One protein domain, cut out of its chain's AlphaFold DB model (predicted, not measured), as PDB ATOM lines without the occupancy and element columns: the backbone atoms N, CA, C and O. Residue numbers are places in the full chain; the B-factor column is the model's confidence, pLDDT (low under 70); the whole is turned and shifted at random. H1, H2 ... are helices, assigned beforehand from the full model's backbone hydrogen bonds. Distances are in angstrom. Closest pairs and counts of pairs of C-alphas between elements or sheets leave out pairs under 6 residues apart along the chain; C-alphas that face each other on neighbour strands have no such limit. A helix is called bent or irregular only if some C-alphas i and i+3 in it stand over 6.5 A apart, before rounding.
ATOM      1  N   PHE A 405     -15.128  28.130 -21.825       92.69
ATOM      2  CA  PHE A 405     -14.443  28.267 -23.106       92.69
ATOM      3  C   PHE A 405     -15.070  27.374 -24.179       92.69
ATOM      4  O   PHE A 405     -15.201  26.163 -24.011       92.69
ATOM      5  N   LEU A 406     -15.430  27.981 -25.307       92.25
ATOM      6  CA  LEU A 406     -16.011  27.317 -26.471       92.25
ATOM      7  C   LEU A 406     -15.071  27.444 -27.672       92.25
ATOM      8  O   LEU A 406     -14.165  28.271 -27.695       92.25
ATOM      9  N   LEU A 407     -15.342  26.697 -28.748       90.31
ATOM     10  CA  LEU A 407     -14.583  26.814 -30.003       90.31
ATOM     11  C   LEU A 407     -14.513  28.253 -30.547       90.31
ATOM     12  O   LEU A 407     -13.562  28.589 -31.247       90.31
ATOM     13  N   MET A 408     -15.495  29.103 -30.229       87.50
ATOM     14  CA  MET A 408     -15.517  30.513 -30.636       87.50
ATOM     15  C   MET A 408     -14.413  31.356 -29.984       87.50
ATOM     16  O   MET A 408     -13.980  32.340 -30.582       87.50
ATOM     17  N   ASP A 409     -13.937  30.970 -28.797       89.31
ATOM     18  CA  ASP A 409     -12.843  31.656 -28.097       89.31
ATOM     19  C   ASP A 409     -11.482  31.377 -28.758       89.31
ATOM     20  O   ASP A 409     -10.572  32.202 -28.683       89.31
ATOM     21  N   PHE A 410     -11.378  30.256 -29.483       89.88
ATOM     22  CA  PHE A 410     -10.188  29.800 -30.210       89.88
ATOM     23  C   PHE A 410     -10.288  30.032 -31.729       89.88
ATOM     24  O   PHE A 410      -9.658  29.338 -32.534       89.88
ATOM     25  N   GLN A 411     -11.111  30.990 -32.154       84.38
ATOM     26  CA  GLN A 411     -11.180  31.407 -33.554       84.38
ATOM     27  C   GLN A 411     -10.064  32.399 -33.872       84.38
ATOM     28  O   GLN A 411      -9.837  33.339 -33.113       84.38
ATOM     29  N   ILE A 412      -9.411  32.216 -35.020       81.75
ATOM     30  CA  ILE A 412      -8.441  33.179 -35.547       81.75
ATOM     31  C   ILE A 412      -9.205  34.422 -36.009       81.75
ATOM     32  O   ILE A 412     -10.156  34.326 -36.794       81.75
ATOM     33  N   GLU A 413      -8.805  35.589 -35.510       73.38
ATOM     34  CA  GLU A 413      -9.433  36.856 -35.869       73.38
ATOM     35  C   GLU A 413      -9.299  37.108 -37.382       73.38
ATOM     36  O   GLU A 413      -8.231  36.953 -37.972       73.38
ATOM     37  N   SER A 414     -10.397  37.512 -38.026       66.50
ATOM     38  CA  SER A 414     -10.482  37.783 -39.474       66.50
ATOM     39  C   SER A 414     -10.380  36.567 -40.412       66.50
ATOM     40  O   SER A 414     -10.241  36.765 -41.617       66.50
ATOM     41  N   GLY A 415     -10.455  35.326 -39.909       58.38
ATOM     42  CA  GLY A 415     -10.479  34.112 -40.748       58.38
ATOM     43  C   GLY A 415      -9.229  33.896 -41.614       58.38
ATOM     44  O   GLY A 415      -9.270  33.111 -42.558       58.38
ATOM     45  N   ARG A 416      -8.140  34.610 -41.311       54.50
ATOM     46  CA  ARG A 416      -6.841  34.468 -41.973       54.50
ATOM     47  C   ARG A 416      -6.184  33.161 -41.514       54.50
ATOM     48  O   ARG A 416      -6.385  32.737 -40.378       54.50
ATOM     49  N   GLU A 417      -5.423  32.519 -42.395       57.66
ATOM     50  CA  GLU A 417      -4.526  31.423 -42.010       57.66
ATOM     51  C   GLU A 417      -3.504  31.925 -40.972       57.66
ATOM     52  O   GLU A 417      -3.241  33.129 -40.896       57.66
ATOM     53  N   ILE A 418      -2.945  31.023 -40.156       59.78
ATOM     54  CA  ILE A 418      -1.813  31.356 -39.277       59.78
ATOM     55  C   ILE A 418      -0.619  31.671 -40.182       59.78
ATOM     56  O   ILE A 418       0.094  30.785 -40.641       59.78
ATOM     57  N   ILE A 419      -0.455  32.951 -40.491       56.16
ATOM     58  CA  ILE A 419       0.707  33.503 -41.177       56.16
ATOM     59  C   ILE A 419       1.586  34.110 -40.082       56.16
ATOM     60  O   ILE A 419       1.064  34.781 -39.189       56.16
ATOM     61  N   GLU A 420       2.890  33.823 -40.134       52.88
ATOM     62  CA  GLU A 420       3.875  34.234 -39.119       52.88
ATOM     63  C   GLU A 420       3.708  35.704 -38.706       52.88
ATOM     64  O   GLU A 420       3.458  36.586 -39.531       52.88
ATOM     65  N   ASP A 421       3.811  35.907 -37.393       51.25
ATOM     66  CA  ASP A 421       3.896  37.170 -36.654       51.25
ATOM     67  C   ASP A 421       2.656  38.079 -36.597       51.25
ATOM     68  O   ASP A 421       2.668  39.060 -35.856       51.25
ATOM     69  N   TYR A 422       1.552  37.765 -37.291       62.91
ATOM     70  CA  TYR A 422       0.378  38.659 -37.321       62.91
ATOM     71  C   TYR A 422      -0.980  37.947 -37.275       62.91
ATOM     72  O   TYR A 422      -1.925  38.355 -37.960       62.91
ATOM     73  N   PHE A 423      -1.123  36.911 -36.445       76.31
ATOM     74  CA  PHE A 423      -2.450  36.416 -36.070       76.31
ATOM     75  C   PHE A 423      -2.677  36.506 -34.562       76.31
ATOM     76  O   PHE A 423      -1.760  36.400 -33.755       76.31
ATOM     77  N   LYS A 424      -3.941  36.698 -34.197       81.94
ATOM     78  CA  LYS A 424      -4.428  36.637 -32.824       81.94
ATOM     79  C   LYS A 424      -5.708  35.829 -32.800       81.94
ATOM     80  O   LYS A 424      -6.483  35.842 -33.765       81.94
ATOM     81  N   LEU A 425      -5.925  35.109 -31.711       86.31
ATOM     82  CA  LEU A 425      -7.240  34.544 -31.455       86.31
ATOM     83  C   LEU A 425      -8.192  35.661 -31.029       86.31
ATOM     84  O   LEU A 425      -7.770  36.702 -30.524       86.31
ATOM     85  N   LYS A 426      -9.493  35.432 -31.209       82.94
ATOM     86  CA  LYS A 426     -10.540  36.359 -30.765       82.94
ATOM     87  C   LYS A 426     -10.390  36.709 -29.281       82.94
ATOM     88  O   LYS A 426     -10.575  37.862 -28.898       82.94
ATOM     89  N   ASN A 427     -10.026  35.726 -28.454       84.50
ATOM     90  CA  ASN A 427      -9.464  35.985 -27.136       84.50
ATOM     91  C   ASN A 427      -7.935  36.059 -27.252       84.50
ATOM     92  O   ASN A 427      -7.260  35.031 -27.214       84.50
ATOM     93  N   SER A 428      -7.400  37.273 -27.394       86.75
ATOM     94  CA  SER A 428      -5.969  37.485 -27.639       86.75
ATOM     95  C   SER A 428      -5.075  36.867 -26.563       86.75
ATOM     96  O   SER A 428      -4.027  36.338 -26.913       86.75
ATOM     97  N   ALA A 429      -5.526  36.823 -25.303       89.31
ATOM     98  CA  ALA A 429      -4.782  36.224 -24.194       89.31
ATOM     99  C   ALA A 429      -4.520  34.716 -24.356       89.31
ATOM    100  O   ALA A 429      -3.600  34.179 -23.752       89.31
ATOM    101  N   LEU A 430      -5.307  34.028 -25.189       92.38
ATOM    102  CA  LEU A 430      -5.137  32.603 -25.478       92.38
ATOM    103  C   LEU A 430      -4.362  32.343 -26.771       92.38
ATOM    104  O   LEU A 430      -4.247  31.188 -27.175       92.38
ATOM    105  N   THR A 431      -3.844  33.379 -27.443       90.38
ATOM    106  CA  THR A 431      -3.171  33.218 -28.745       90.38
ATOM    107  C   THR A 431      -2.015  32.226 -28.667       90.38
ATOM    108  O   THR A 431      -1.851  31.414 -29.575       90.38
ATOM    109  N   ASP A 432      -1.302  32.189 -27.542       91.12
ATOM    110  CA  ASP A 432      -0.160  31.293 -27.359       91.12
ATOM    111  C   ASP A 432      -0.522  29.806 -27.310       91.12
ATOM    112  O   ASP A 432       0.311  28.959 -27.629       91.12
ATOM    113  N   VAL A 433      -1.788  29.468 -27.039       93.75
ATOM    114  CA  VAL A 433      -2.282  28.086 -27.164       93.75
ATOM    115  C   VAL A 433      -2.100  27.567 -28.591       93.75
ATOM    116  O   VAL A 433      -1.860  26.377 -28.785       93.75
ATOM    117  N   ALA A 434      -2.184  28.438 -29.600       90.94
ATOM    118  CA  ALA A 434      -2.003  28.043 -30.992       90.94
ATOM    119  C   ALA A 434      -0.538  27.747 -31.354       90.94
ATOM    120  O   ALA A 434      -0.300  26.891 -32.202       90.94
ATOM    121  N   PHE A 435       0.432  28.384 -30.691       89.81
ATOM    122  CA  PHE A 435       1.863  28.127 -30.903       89.81
ATOM    123  C   PHE A 435       2.358  26.849 -30.209       89.81
ATOM    124  O   PHE A 435       3.437  26.355 -30.525       89.81
ATOM    125  N   HIS A 436       1.585  26.309 -29.264       92.62
ATOM    126  CA  HIS A 436       2.028  25.208 -28.402       92.62
ATOM    127  C   HIS A 436       1.000  24.079 -28.250       92.62
ATOM    128  O   HIS A 436       1.039  23.312 -27.281       92.62
ATOM    129  N   ALA A 437       0.049  23.986 -29.179       95.50
ATOM    130  CA  ALA A 437      -1.097  23.087 -29.081       95.50
ATOM    131  C   ALA A 437      -0.696  21.616 -28.880       95.50
ATOM    132  O   ALA A 437      -1.362  20.889 -28.148       95.50
ATOM    133  N   GLU A 438       0.400  21.178 -29.494       95.12
ATOM    134  CA  GLU A 438       0.947  19.830 -29.378       95.12
ATOM    135  C   GLU A 438       1.540  19.544 -27.993       95.12
ATOM    136  O   GLU A 438       1.295  18.478 -27.425       95.12
ATOM    137  N   LYS A 439       2.256  20.510 -27.403       95.69
ATOM    138  CA  LYS A 439       2.828  20.382 -26.053       95.69
ATOM    139  C   LYS A 439       1.722  20.373 -25.000       95.69
ATOM    140  O   LYS A 439       1.695  19.485 -24.148       95.69
ATOM    141  N   ILE A 440       0.752  21.280 -25.137       98.12
ATOM    142  CA  ILE A 440      -0.455  21.318 -24.301       98.12
ATOM    143  C   ILE A 440      -1.210  19.987 -24.408       98.12
ATOM    144  O   ILE A 440      -1.567  19.388 -23.394       98.12
ATOM    145  N   ALA A 441      -1.411  19.472 -25.626       98.00
ATOM    146  CA  ALA A 441      -2.089  18.198 -25.838       98.00
ATOM    147  C   ALA A 441      -1.341  17.019 -25.192       98.00
ATOM    148  O   ALA A 441      -1.984  16.154 -24.599       98.00
ATOM    149  N   LEU A 442      -0.007  16.975 -25.249       97.25
ATOM    150  CA  LEU A 442       0.786  15.941 -24.571       97.25
ATOM    151  C   LEU A 442       0.676  16.022 -23.046       97.25
ATOM    152  O   LEU A 442       0.550  14.988 -22.379       97.25
ATOM    153  N   ASN A 443       0.726  17.231 -22.487       98.12
ATOM    154  CA  ASN A 443       0.651  17.449 -21.045       98.12
ATOM    155  C   ASN A 443      -0.727  17.093 -20.482       98.12
ATOM    156  O   ASN A 443      -0.815  16.366 -19.492       98.12
ATOM    157  N   LEU A 444      -1.790  17.459 -21.200       97.81
ATOM    158  CA  LEU A 444      -3.173  17.114 -20.868       97.81
ATOM    159  C   LEU A 444      -3.584  15.689 -21.284       97.81
ATOM    160  O   LEU A 444      -4.732  15.296 -21.074       97.81
ATOM    161  N   LYS A 445      -2.663  14.898 -21.859       97.50
ATOM    162  CA  LYS A 445      -2.901  13.518 -22.331       97.50
ATOM    163  C   LYS A 445      -4.014  13.415 -23.391       97.50
ATOM    164  O   LYS A 445      -4.766  12.445 -23.426       97.50
ATOM    165  N   LEU A 446      -4.105  14.412 -24.269       97.75
ATOM    166  CA  LEU A 446      -5.042  14.487 -25.399       97.75
ATOM    167  C   LEU A 446      -4.485  13.865 -26.692       97.75
ATOM    168  O   LEU A 446      -5.204  13.765 -27.689       97.75
ATOM    169  N   THR A 447      -3.201  13.497 -26.697       97.50
ATOM    170  CA  THR A 447      -2.481  12.902 -27.831       97.50
ATOM    171  C   THR A 447      -1.279  12.077 -27.347       97.50
ATOM    172  O   THR A 447      -0.957  12.075 -26.155       97.50
ATOM    173  N   SER A 448      -0.612  11.375 -28.267       95.88
ATOM    174  CA  SER A 448       0.652  10.667 -28.045       95.88
ATOM    175  C   SER A 448       1.775  11.260 -28.901       95.88
ATOM    176  O   SER A 448       1.527  11.943 -29.895       95.88
ATOM    177  N   ARG A 449       3.035  10.971 -28.541       93.00
ATOM    178  CA  ARG A 449       4.191  11.357 -29.370       93.00
ATOM    179  C   ARG A 449       4.106  10.752 -30.775       93.00
ATOM    180  O   ARG A 449       4.421  11.441 -31.737       93.00
ATOM    181  N   ASP A 450       3.617   9.519 -30.888       94.81
ATOM    182  CA  ASP A 450       3.460   8.837 -32.176       94.81
ATOM    183  C   ASP A 450       2.438   9.540 -33.079       94.81
ATOM    184  O   ASP A 450       2.682   9.695 -34.271       94.81
ATOM    185  N   GLU A 451       1.317  10.016 -32.520       96.12
ATOM    186  CA  GLU A 451       0.322  10.781 -33.283       96.12
ATOM    187  C   GLU A 451       0.899  12.119 -33.764       96.12
ATOM    188  O   GLU A 451       0.717  12.475 -34.925       96.12
ATOM    189  N   ILE A 452       1.639  12.835 -32.909       94.12
ATOM    190  CA  ILE A 452       2.300  14.093 -33.287       94.12
ATOM    191  C   ILE A 452       3.294  13.870 -34.428       94.12
ATOM    192  O   ILE A 452       3.251  14.599 -35.417       94.12
ATOM    193  N   MET A 453       4.152  12.853 -34.320       93.00
ATOM    194  CA  MET A 453       5.140  12.554 -35.360       93.00
ATOM    195  C   MET A 453       4.468  12.107 -36.658       93.00
ATOM    196  O   MET A 453       4.872  12.541 -37.734       93.00
ATOM    197  N   ALA A 454       3.403  11.306 -36.579       94.94
ATOM    198  CA  ALA A 454       2.628  10.917 -37.753       94.94
ATOM    199  C   ALA A 454       1.985  12.128 -38.449       94.94
ATOM    200  O   ALA A 454       2.034  12.214 -39.674       94.94
ATOM    201  N   LEU A 455       1.424  13.078 -37.690       95.00
ATOM    202  CA  LEU A 455       0.872  14.322 -38.238       95.00
ATOM    203  C   LEU A 455       1.958  15.183 -38.886       95.00
ATOM    204  O   LEU A 455       1.772  15.644 -40.008       95.00
ATOM    205  N   TYR A 456       3.091  15.371 -38.205       92.81
ATOM    206  CA  TYR A 456       4.204  16.181 -38.698       92.81
ATOM    207  C   TYR A 456       4.793  15.625 -40.000       92.81
ATOM    208  O   TYR A 456       4.960  16.361 -40.970       92.81
ATOM    209  N   HIS A 457       5.045  14.315 -40.063       92.81
ATOM    210  CA  HIS A 457       5.590  13.672 -41.259       92.81
ATOM    211  C   HIS A 457       4.597  13.577 -42.421       92.81
ATOM    212  O   HIS A 457       5.022  13.429 -43.564       92.81
ATOM    213  N   ALA A 458       3.292  13.650 -42.152       95.00
ATOM    214  CA  ALA A 458       2.266  13.636 -43.190       95.00
ATOM    215  C   ALA A 458       2.051  15.006 -43.865       95.00
ATOM    216  O   ALA A 458       1.330  15.068 -44.861       95.00
ATOM    217  N   ASP A 459       2.642  16.088 -43.340       93.06
ATOM    218  CA  ASP A 459       2.478  17.449 -43.858       93.06
ATOM    219  C   ASP A 459       3.837  18.077 -44.214       93.06
ATOM    220  O   ASP A 459       4.573  18.580 -43.362       93.06
ATOM    221  N   ASP A 460       4.171  18.070 -45.507       92.69
ATOM    222  CA  ASP A 460       5.423  18.643 -46.022       92.69
ATOM    223  C   ASP A 460       5.544  20.145 -45.713       92.69
ATOM    224  O   ASP A 460       6.640  20.671 -45.513       92.69
ATOM    225  N   THR A 461       4.420  20.866 -45.648       89.81
ATOM    226  CA  THR A 461       4.433  22.314 -45.412       89.81
ATOM    227  C   THR A 461       4.747  22.648 -43.959       89.81
ATOM    228  O   THR A 461       5.413  23.656 -43.707       89.81
ATOM    229  N   ALA A 462       4.322  21.797 -43.019       87.62
ATOM    230  CA  ALA A 462       4.666  21.889 -41.602       87.62
ATOM    231  C   ALA A 462       6.155  21.616 -41.341       87.62
ATOM    232  O   ALA A 462       6.728  22.190 -40.417       87.62
ATOM    233  N   GLN A 463       6.795  20.790 -42.172       88.50
ATOM    234  CA  GLN A 463       8.235  20.520 -42.095       88.50
ATOM    235  C   GLN A 463       9.086  21.674 -42.643       88.50
ATOM    236  O   GLN A 463      10.231  21.846 -42.234       88.50
ATOM    237  N   LEU A 464       8.536  22.476 -43.561       86.56
ATOM    238  CA  LEU A 464       9.242  23.605 -44.175       86.56
ATOM    239  C   LEU A 464       9.157  24.902 -43.363       86.56
ATOM    240  O   LEU A 464      10.071  25.720 -43.447       86.56
ATOM    241  N   ARG A 465       8.053  25.134 -42.638       84.31
ATOM    242  CA  ARG A 465       7.786  26.421 -41.978       84.31
ATOM    243  C   ARG A 465       7.094  26.257 -40.627       84.31
ATOM    244  O   ARG A 465       6.042  25.621 -40.533       84.31
ATOM    245  N   SER A 466       7.627  26.932 -39.611       85.75
ATOM    246  CA  SER A 466       7.108  26.961 -38.237       85.75
ATOM    247  C   SER A 466       5.623  27.318 -38.147       85.75
ATOM    248  O   SER A 466       4.875  26.612 -37.470       85.75
ATOM    249  N   SER A 467       5.139  28.340 -38.867       84.88
ATOM    250  CA  SER A 467       3.703  28.682 -38.834       84.88
ATOM    251  C   SER A 467       2.784  27.559 -39.274       84.88
ATOM    252  O   SER A 467       1.711  27.383 -38.698       84.88
ATOM    253  N   ASN A 468       3.184  26.803 -40.295       88.12
ATOM    254  CA  ASN A 468       2.363  25.721 -40.828       88.12
ATOM    255  C   ASN A 468       2.270  24.586 -39.805       88.12
ATOM    256  O   ASN A 468       1.196  24.023 -39.605       88.12
ATOM    257  N   ARG A 469       3.368  24.323 -39.086       90.19
ATOM    258  CA  ARG A 469       3.410  23.382 -37.960       90.19
ATOM    259  C   ARG A 469       2.475  23.803 -36.825       90.19
ATOM    260  O   ARG A 469       1.658  22.995 -36.384       90.19
ATOM    261  N   PHE A 470       2.529  25.066 -36.400       89.81
ATOM    262  CA  PHE A 470       1.613  25.597 -35.382       89.81
ATOM    263  C   PHE A 470       0.150  25.488 -35.825       89.81
ATOM    264  O   PHE A 470      -0.706  25.027 -35.070       89.81
ATOM    265  N   TYR A 471      -0.141  25.828 -37.085       88.69
ATOM    266  CA  TYR A 471      -1.482  25.709 -37.651       88.69
ATOM    267  C   TYR A 471      -2.006  24.279 -37.677       88.69
ATOM    268  O   TYR A 471      -3.149  24.045 -37.272       88.69
ATOM    269  N   LEU A 472      -1.176  23.334 -38.120       91.94
ATOM    270  CA  LEU A 472      -1.503  21.915 -38.157       91.94
ATOM    271  C   LEU A 472      -1.934  21.431 -36.770       91.94
ATOM    272  O   LEU A 472      -3.058  20.954 -36.600       91.94
ATOM    273  N   PHE A 473      -1.078  21.613 -35.764       94.12
ATOM    274  CA  PHE A 473      -1.354  21.129 -34.414       94.12
ATOM    275  C   PHE A 473      -2.520  21.862 -33.757       94.12
ATOM    276  O   PHE A 473      -3.402  21.219 -33.182       94.12
ATOM    277  N   PHE A 474      -2.602  23.187 -33.894       93.38
ATOM    278  CA  PHE A 474      -3.718  23.950 -33.348       93.38
ATOM    279  C   PHE A 474      -5.056  23.501 -33.936       93.38
ATOM    280  O   PHE A 474      -6.014  23.262 -33.197       93.38
ATOM    281  N   LYS A 475      -5.136  23.328 -35.259       91.19
ATOM    282  CA  LYS A 475      -6.365  22.891 -35.932       91.19
ATOM    283  C   LYS A 475      -6.810  21.508 -35.460       91.19
ATOM    284  O   LYS A 475      -8.012  21.303 -35.280       91.19
ATOM    285  N   VAL A 476      -5.865  20.589 -35.258       93.94
ATOM    286  CA  VAL A 476      -6.140  19.214 -34.819       93.94
ATOM    287  C   VAL A 476      -6.558  19.168 -33.348       93.94
ATOM    288  O   VAL A 476      -7.557  18.528 -33.010       93.94
ATOM    289  N   PHE A 477      -5.835  19.856 -32.462       96.81
ATOM    290  CA  PHE A 477      -5.987  19.671 -31.018       96.81
ATOM    291  C   PHE A 477      -6.934  20.664 -30.337       96.81
ATOM    292  O   PHE A 477      -7.437  20.354 -29.257       96.81
ATOM    293  N   ARG A 478      -7.277  21.808 -30.953       94.75
ATOM    294  CA  ARG A 478      -8.172  22.806 -30.325       94.75
ATOM    295  C   ARG A 478      -9.545  22.250 -29.938       94.75
ATOM    296  O   ARG A 478     -10.071  22.610 -28.892       94.75
ATOM    297  N   THR A 479     -10.123  21.357 -30.747       94.50
ATOM    298  CA  THR A 479     -11.425  20.744 -30.431       94.50
ATOM    299  C   THR A 479     -11.305  19.818 -29.227       94.50
ATOM    300  O   THR A 479     -12.125  19.896 -28.318       94.50
ATOM    301  N   ARG A 480     -10.232  19.016 -29.167       97.19
ATOM    302  CA  ARG A 480      -9.948  18.139 -28.022       97.19
ATOM    303  C   ARG A 480      -9.737  18.943 -26.741       97.19
ATOM    304  O   ARG A 480     -10.221  18.539 -25.691       97.19
ATOM    305  N   LEU A 481      -9.055  20.088 -26.830       97.44
ATOM    306  CA  LEU A 481      -8.863  20.992 -25.698       97.44
ATOM    307  C   LEU A 481     -10.197  21.552 -25.184       97.44
ATOM    308  O   LEU A 481     -10.441  21.519 -23.984       97.44
ATOM    309  N   VAL A 482     -11.078  22.023 -26.072       96.00
ATOM    310  CA  VAL A 482     -12.402  22.540 -25.679       96.00
ATOM    311  C   VAL A 482     -13.258  21.454 -25.026       96.00
ATOM    312  O   VAL A 482     -13.854  21.691 -23.979       96.00
ATOM    313  N   GLU A 483     -13.293  20.249 -25.600       96.56
ATOM    314  CA  GLU A 483     -13.999  19.106 -25.005       96.56
ATOM    315  C   GLU A 483     -13.428  18.736 -23.632       96.56
ATOM    316  O   GLU A 483     -14.178  18.420 -22.707       96.56
ATOM    317  N   TRP A 484     -12.105  18.791 -23.482       97.38
ATOM    318  CA  TRP A 484     -11.441  18.548 -22.208       97.38
ATOM    319  C   TRP A 484     -11.806  19.608 -21.161       97.38
ATOM    320  O   TRP A 484     -12.187  19.236 -20.052       97.38
ATOM    321  N   LEU A 485     -11.777  20.898 -21.517       96.25
ATOM    322  CA  LEU A 485     -12.168  22.005 -20.633       96.25
ATOM    323  C   LEU A 485     -13.633  21.887 -20.187       96.25
ATOM    324  O   LEU A 485     -13.940  22.104 -19.015       96.25
ATOM    325  N   ALA A 486     -14.534  21.495 -21.092       93.75
ATOM    326  CA  ALA A 486     -15.940  21.268 -20.761       93.75
ATOM    327  C   ALA A 486     -16.107  20.171 -19.697       93.75
ATOM    328  O   ALA A 486     -16.829  20.371 -18.721       93.75
ATOM    329  N   ARG A 487     -15.374  19.055 -19.829       93.88
ATOM    330  CA  ARG A 487     -15.381  17.971 -18.831       93.88
ATOM    331  C   ARG A 487     -14.834  18.416 -17.475       93.88
ATOM    332  O   ARG A 487     -15.357  17.976 -16.456       93.88
ATOM    333  N   GLN A 488     -13.819  19.283 -17.436       91.56
ATOM    334  CA  GLN A 488     -13.315  19.803 -16.157       91.56
ATOM    335  C   GLN A 488     -14.386  20.620 -15.416       91.56
ATOM    336  O   GLN A 488     -14.578  20.424 -14.220       91.56
ATOM    337  N   ASN A 489     -15.157  21.452 -16.128       84.12
ATOM    338  CA  ASN A 489     -16.259  22.213 -15.523       84.12
ATOM    339  C   ASN A 489     -17.363  21.296 -14.952       84.12
ATOM    340  O   ASN A 489     -17.937  21.590 -13.905       84.12
ATOM    341  N   GLU A 490     -17.669  20.177 -15.618       84.38
ATOM    342  CA  GLU A 490     -18.642  19.190 -15.119       84.38
ATOM    343  C   GLU A 490     -18.171  18.517 -13.818       84.38
ATOM    344  O   GLU A 490     -18.966  18.289 -12.901       84.38
ATOM    345  N   LEU A 491     -16.871  18.225 -13.715       82.31
ATOM    346  CA  LEU A 491     -16.271  17.634 -12.518       82.31
ATOM    347  C   LEU A 491     -16.296  18.599 -11.323       82.31
ATOM    348  O   LEU A 491     -16.557  18.159 -10.205       82.31
ATOM    349  N   GLU A 492     -16.108  19.901 -11.549       72.12
ATOM    350  CA  GLU A 492     -16.202  20.927 -10.496       72.12
ATOM    351  C   GLU A 492     -17.629  21.107  -9.958       72.12
ATOM    352  O   GLU A 492     -17.823  21.330  -8.764       72.12
ATOM    353  N   LEU A 493     -18.640  20.969 -10.821       66.31
ATOM    354  CA  LEU A 493     -20.057  21.079 -10.449       66.31
ATOM    355  C   LEU A 493     -20.616  19.800  -9.797       66.31
ATOM    356  O   LEU A 493     -21.752  19.790  -9.315       66.31
ATOM    357  N   SER A 494     -19.841  18.714  -9.776       53.91
ATOM    358  CA  SER A 494     -20.266  17.435  -9.214       53.91
ATOM    359  C   SER A 494     -20.221  17.465  -7.671       53.91
ATOM    360  O   SER A 494     -19.187  17.802  -7.091       53.91
ATOM    361  N   PRO A 495     -21.289  17.041  -6.958       47.84
ATOM    362  CA  PRO A 495     -21.450  17.224  -5.504       47.84
ATOM    363  C   PRO A 495     -20.430  16.498  -4.603       47.84
ATOM    364  O   PRO A 495     -20.511  16.599  -3.382       47.84
ATOM    365  N   GLN A 496     -19.455  15.782  -5.166       48.91
ATOM    366  CA  GLN A 496     -18.355  15.174  -4.411       48.91
ATOM    367  C   GLN A 496     -17.215  16.159  -4.085       48.91
ATOM    368  O   GLN A 496     -16.400  15.841  -3.224       48.91
ATOM    369  N   HIS A 497     -17.167  17.345  -4.709       44.28
ATOM    370  CA  HIS A 497     -16.149  18.378  -4.447       44.28
ATOM    371  C   HIS A 497     -16.645  19.574  -3.612       44.28
ATOM    372  O   HIS A 497     -15.849  20.427  -3.242       44.28
ATOM    373  N   SER A 498     -17.926  19.627  -3.229       33.16
ATOM    374  CA  SER A 498     -18.462  20.705  -2.372       33.16
ATOM    375  C   SER A 498     -18.136  20.556  -0.875       33.16
ATOM    376  O   SER A 498     -18.715  21.257  -0.048       33.16
ATOM    377  N   ILE A 499     -17.226  19.649  -0.508       36.12
ATOM    378  CA  ILE A 499     -16.688  19.518   0.850       36.12
ATOM    379  C   ILE A 499     -15.181  19.270   0.741       36.12
ATOM    380  O   ILE A 499     -14.750  18.117   0.750       36.12
ATOM    381  N   ARG A 500     -14.388  20.336   0.619       33.34
ATOM    382  CA  ARG A 500     -13.008  20.412   1.118       33.34
ATOM    383  C   ARG A 500     -12.503  21.842   1.106       33.34
ATOM    384  O   ARG A 500     -12.690  22.510   0.068       33.34
TER     385      ARG A 500
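Overview. This is residues 405 to 500 of the 500 residues of the protein "Ankyrin repeat-containing protein" of Legionella gratiana (UniProt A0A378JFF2). One long bent helix, H6, is the spine, with the short helices H2 and H3 packed on its first arm, H6a. H4 and H5 fold round on one side of this arm, H1 and the long link of residues 411 to 431 lie on the other, and residues 490 to 500 stick out as a free tail at the far end. The printed part has 96 residues with six named helices, H1 to H6 in order, and no named strand; the class is all helix, with 56 residues in helices. It is only just loose, close to compact, with a radius of gyration of the C-alphas of 15.3 A, and flat, spanning 52 by 32 by 16 A.

Arrangement. Start at H1, residues 407 to 410, which is close to but not clearly touching H6b, residues 479 to 492; the closest C-alphas, of Leu 407 and Val 482, are 6.5 A apart. H6b is one arm of H6, residues 466 to 492, assigned as one helix by its hydrogen bonds but bent, with C-alphas 476 and 479 7.0 A apart; the other arm is H6a, residues 466 to 476, and the two stand at a steep tilt of 52 degrees. Go on to H2, residues 432 to 435, which touches H6a, the closest C-alphas being those of Ala 434 and Phe 474 at 5.0 A. H3, residues 437 to 443, touches H6a at a steep tilt of 62 degrees, the same way, with Ala 437 and Phe 474 the closest C-alphas at 5.1 A. H4, residues 449 to 457, is close to but not clearly touching H3, at a shallow tilt of 17 degrees, opposite ways; their closest C-alphas, of Glu 438 and Ile 452, are 7.1 A apart. H5, residues 460 to 464, touches H6a only at the corner, with the C-alphas of Ala 462 and Arg 469 closest at 4.1 A. In H3, H4, H5, H6a and H6b every O i to N i+4 pair is within hydrogen-bond range; H1 and H2 are too short for such a pair.

Along the chain. Find C-alpha 407 at (-14.583, 26.814, -30.003), where H1 begins. H4 runs 12.2 A from its first to its last C-alpha, H3 10.0 A. H6a runs 15.7 A from C-alpha 466 at (7.108, 26.961, -38.237), and H6b 20.5 A to C-alpha 492 at (-16.202, 20.927, -10.496).

Size, cuts and confidence. The C-alphas of Leu 464 and Ile 499, the two farthest apart, are 52.1 A from each other. The printed part has no cut; the link from H1 to H2 is long, with 21 residues. Look for pLDDT under 70 at residues 414 to 422 and 493 to 500.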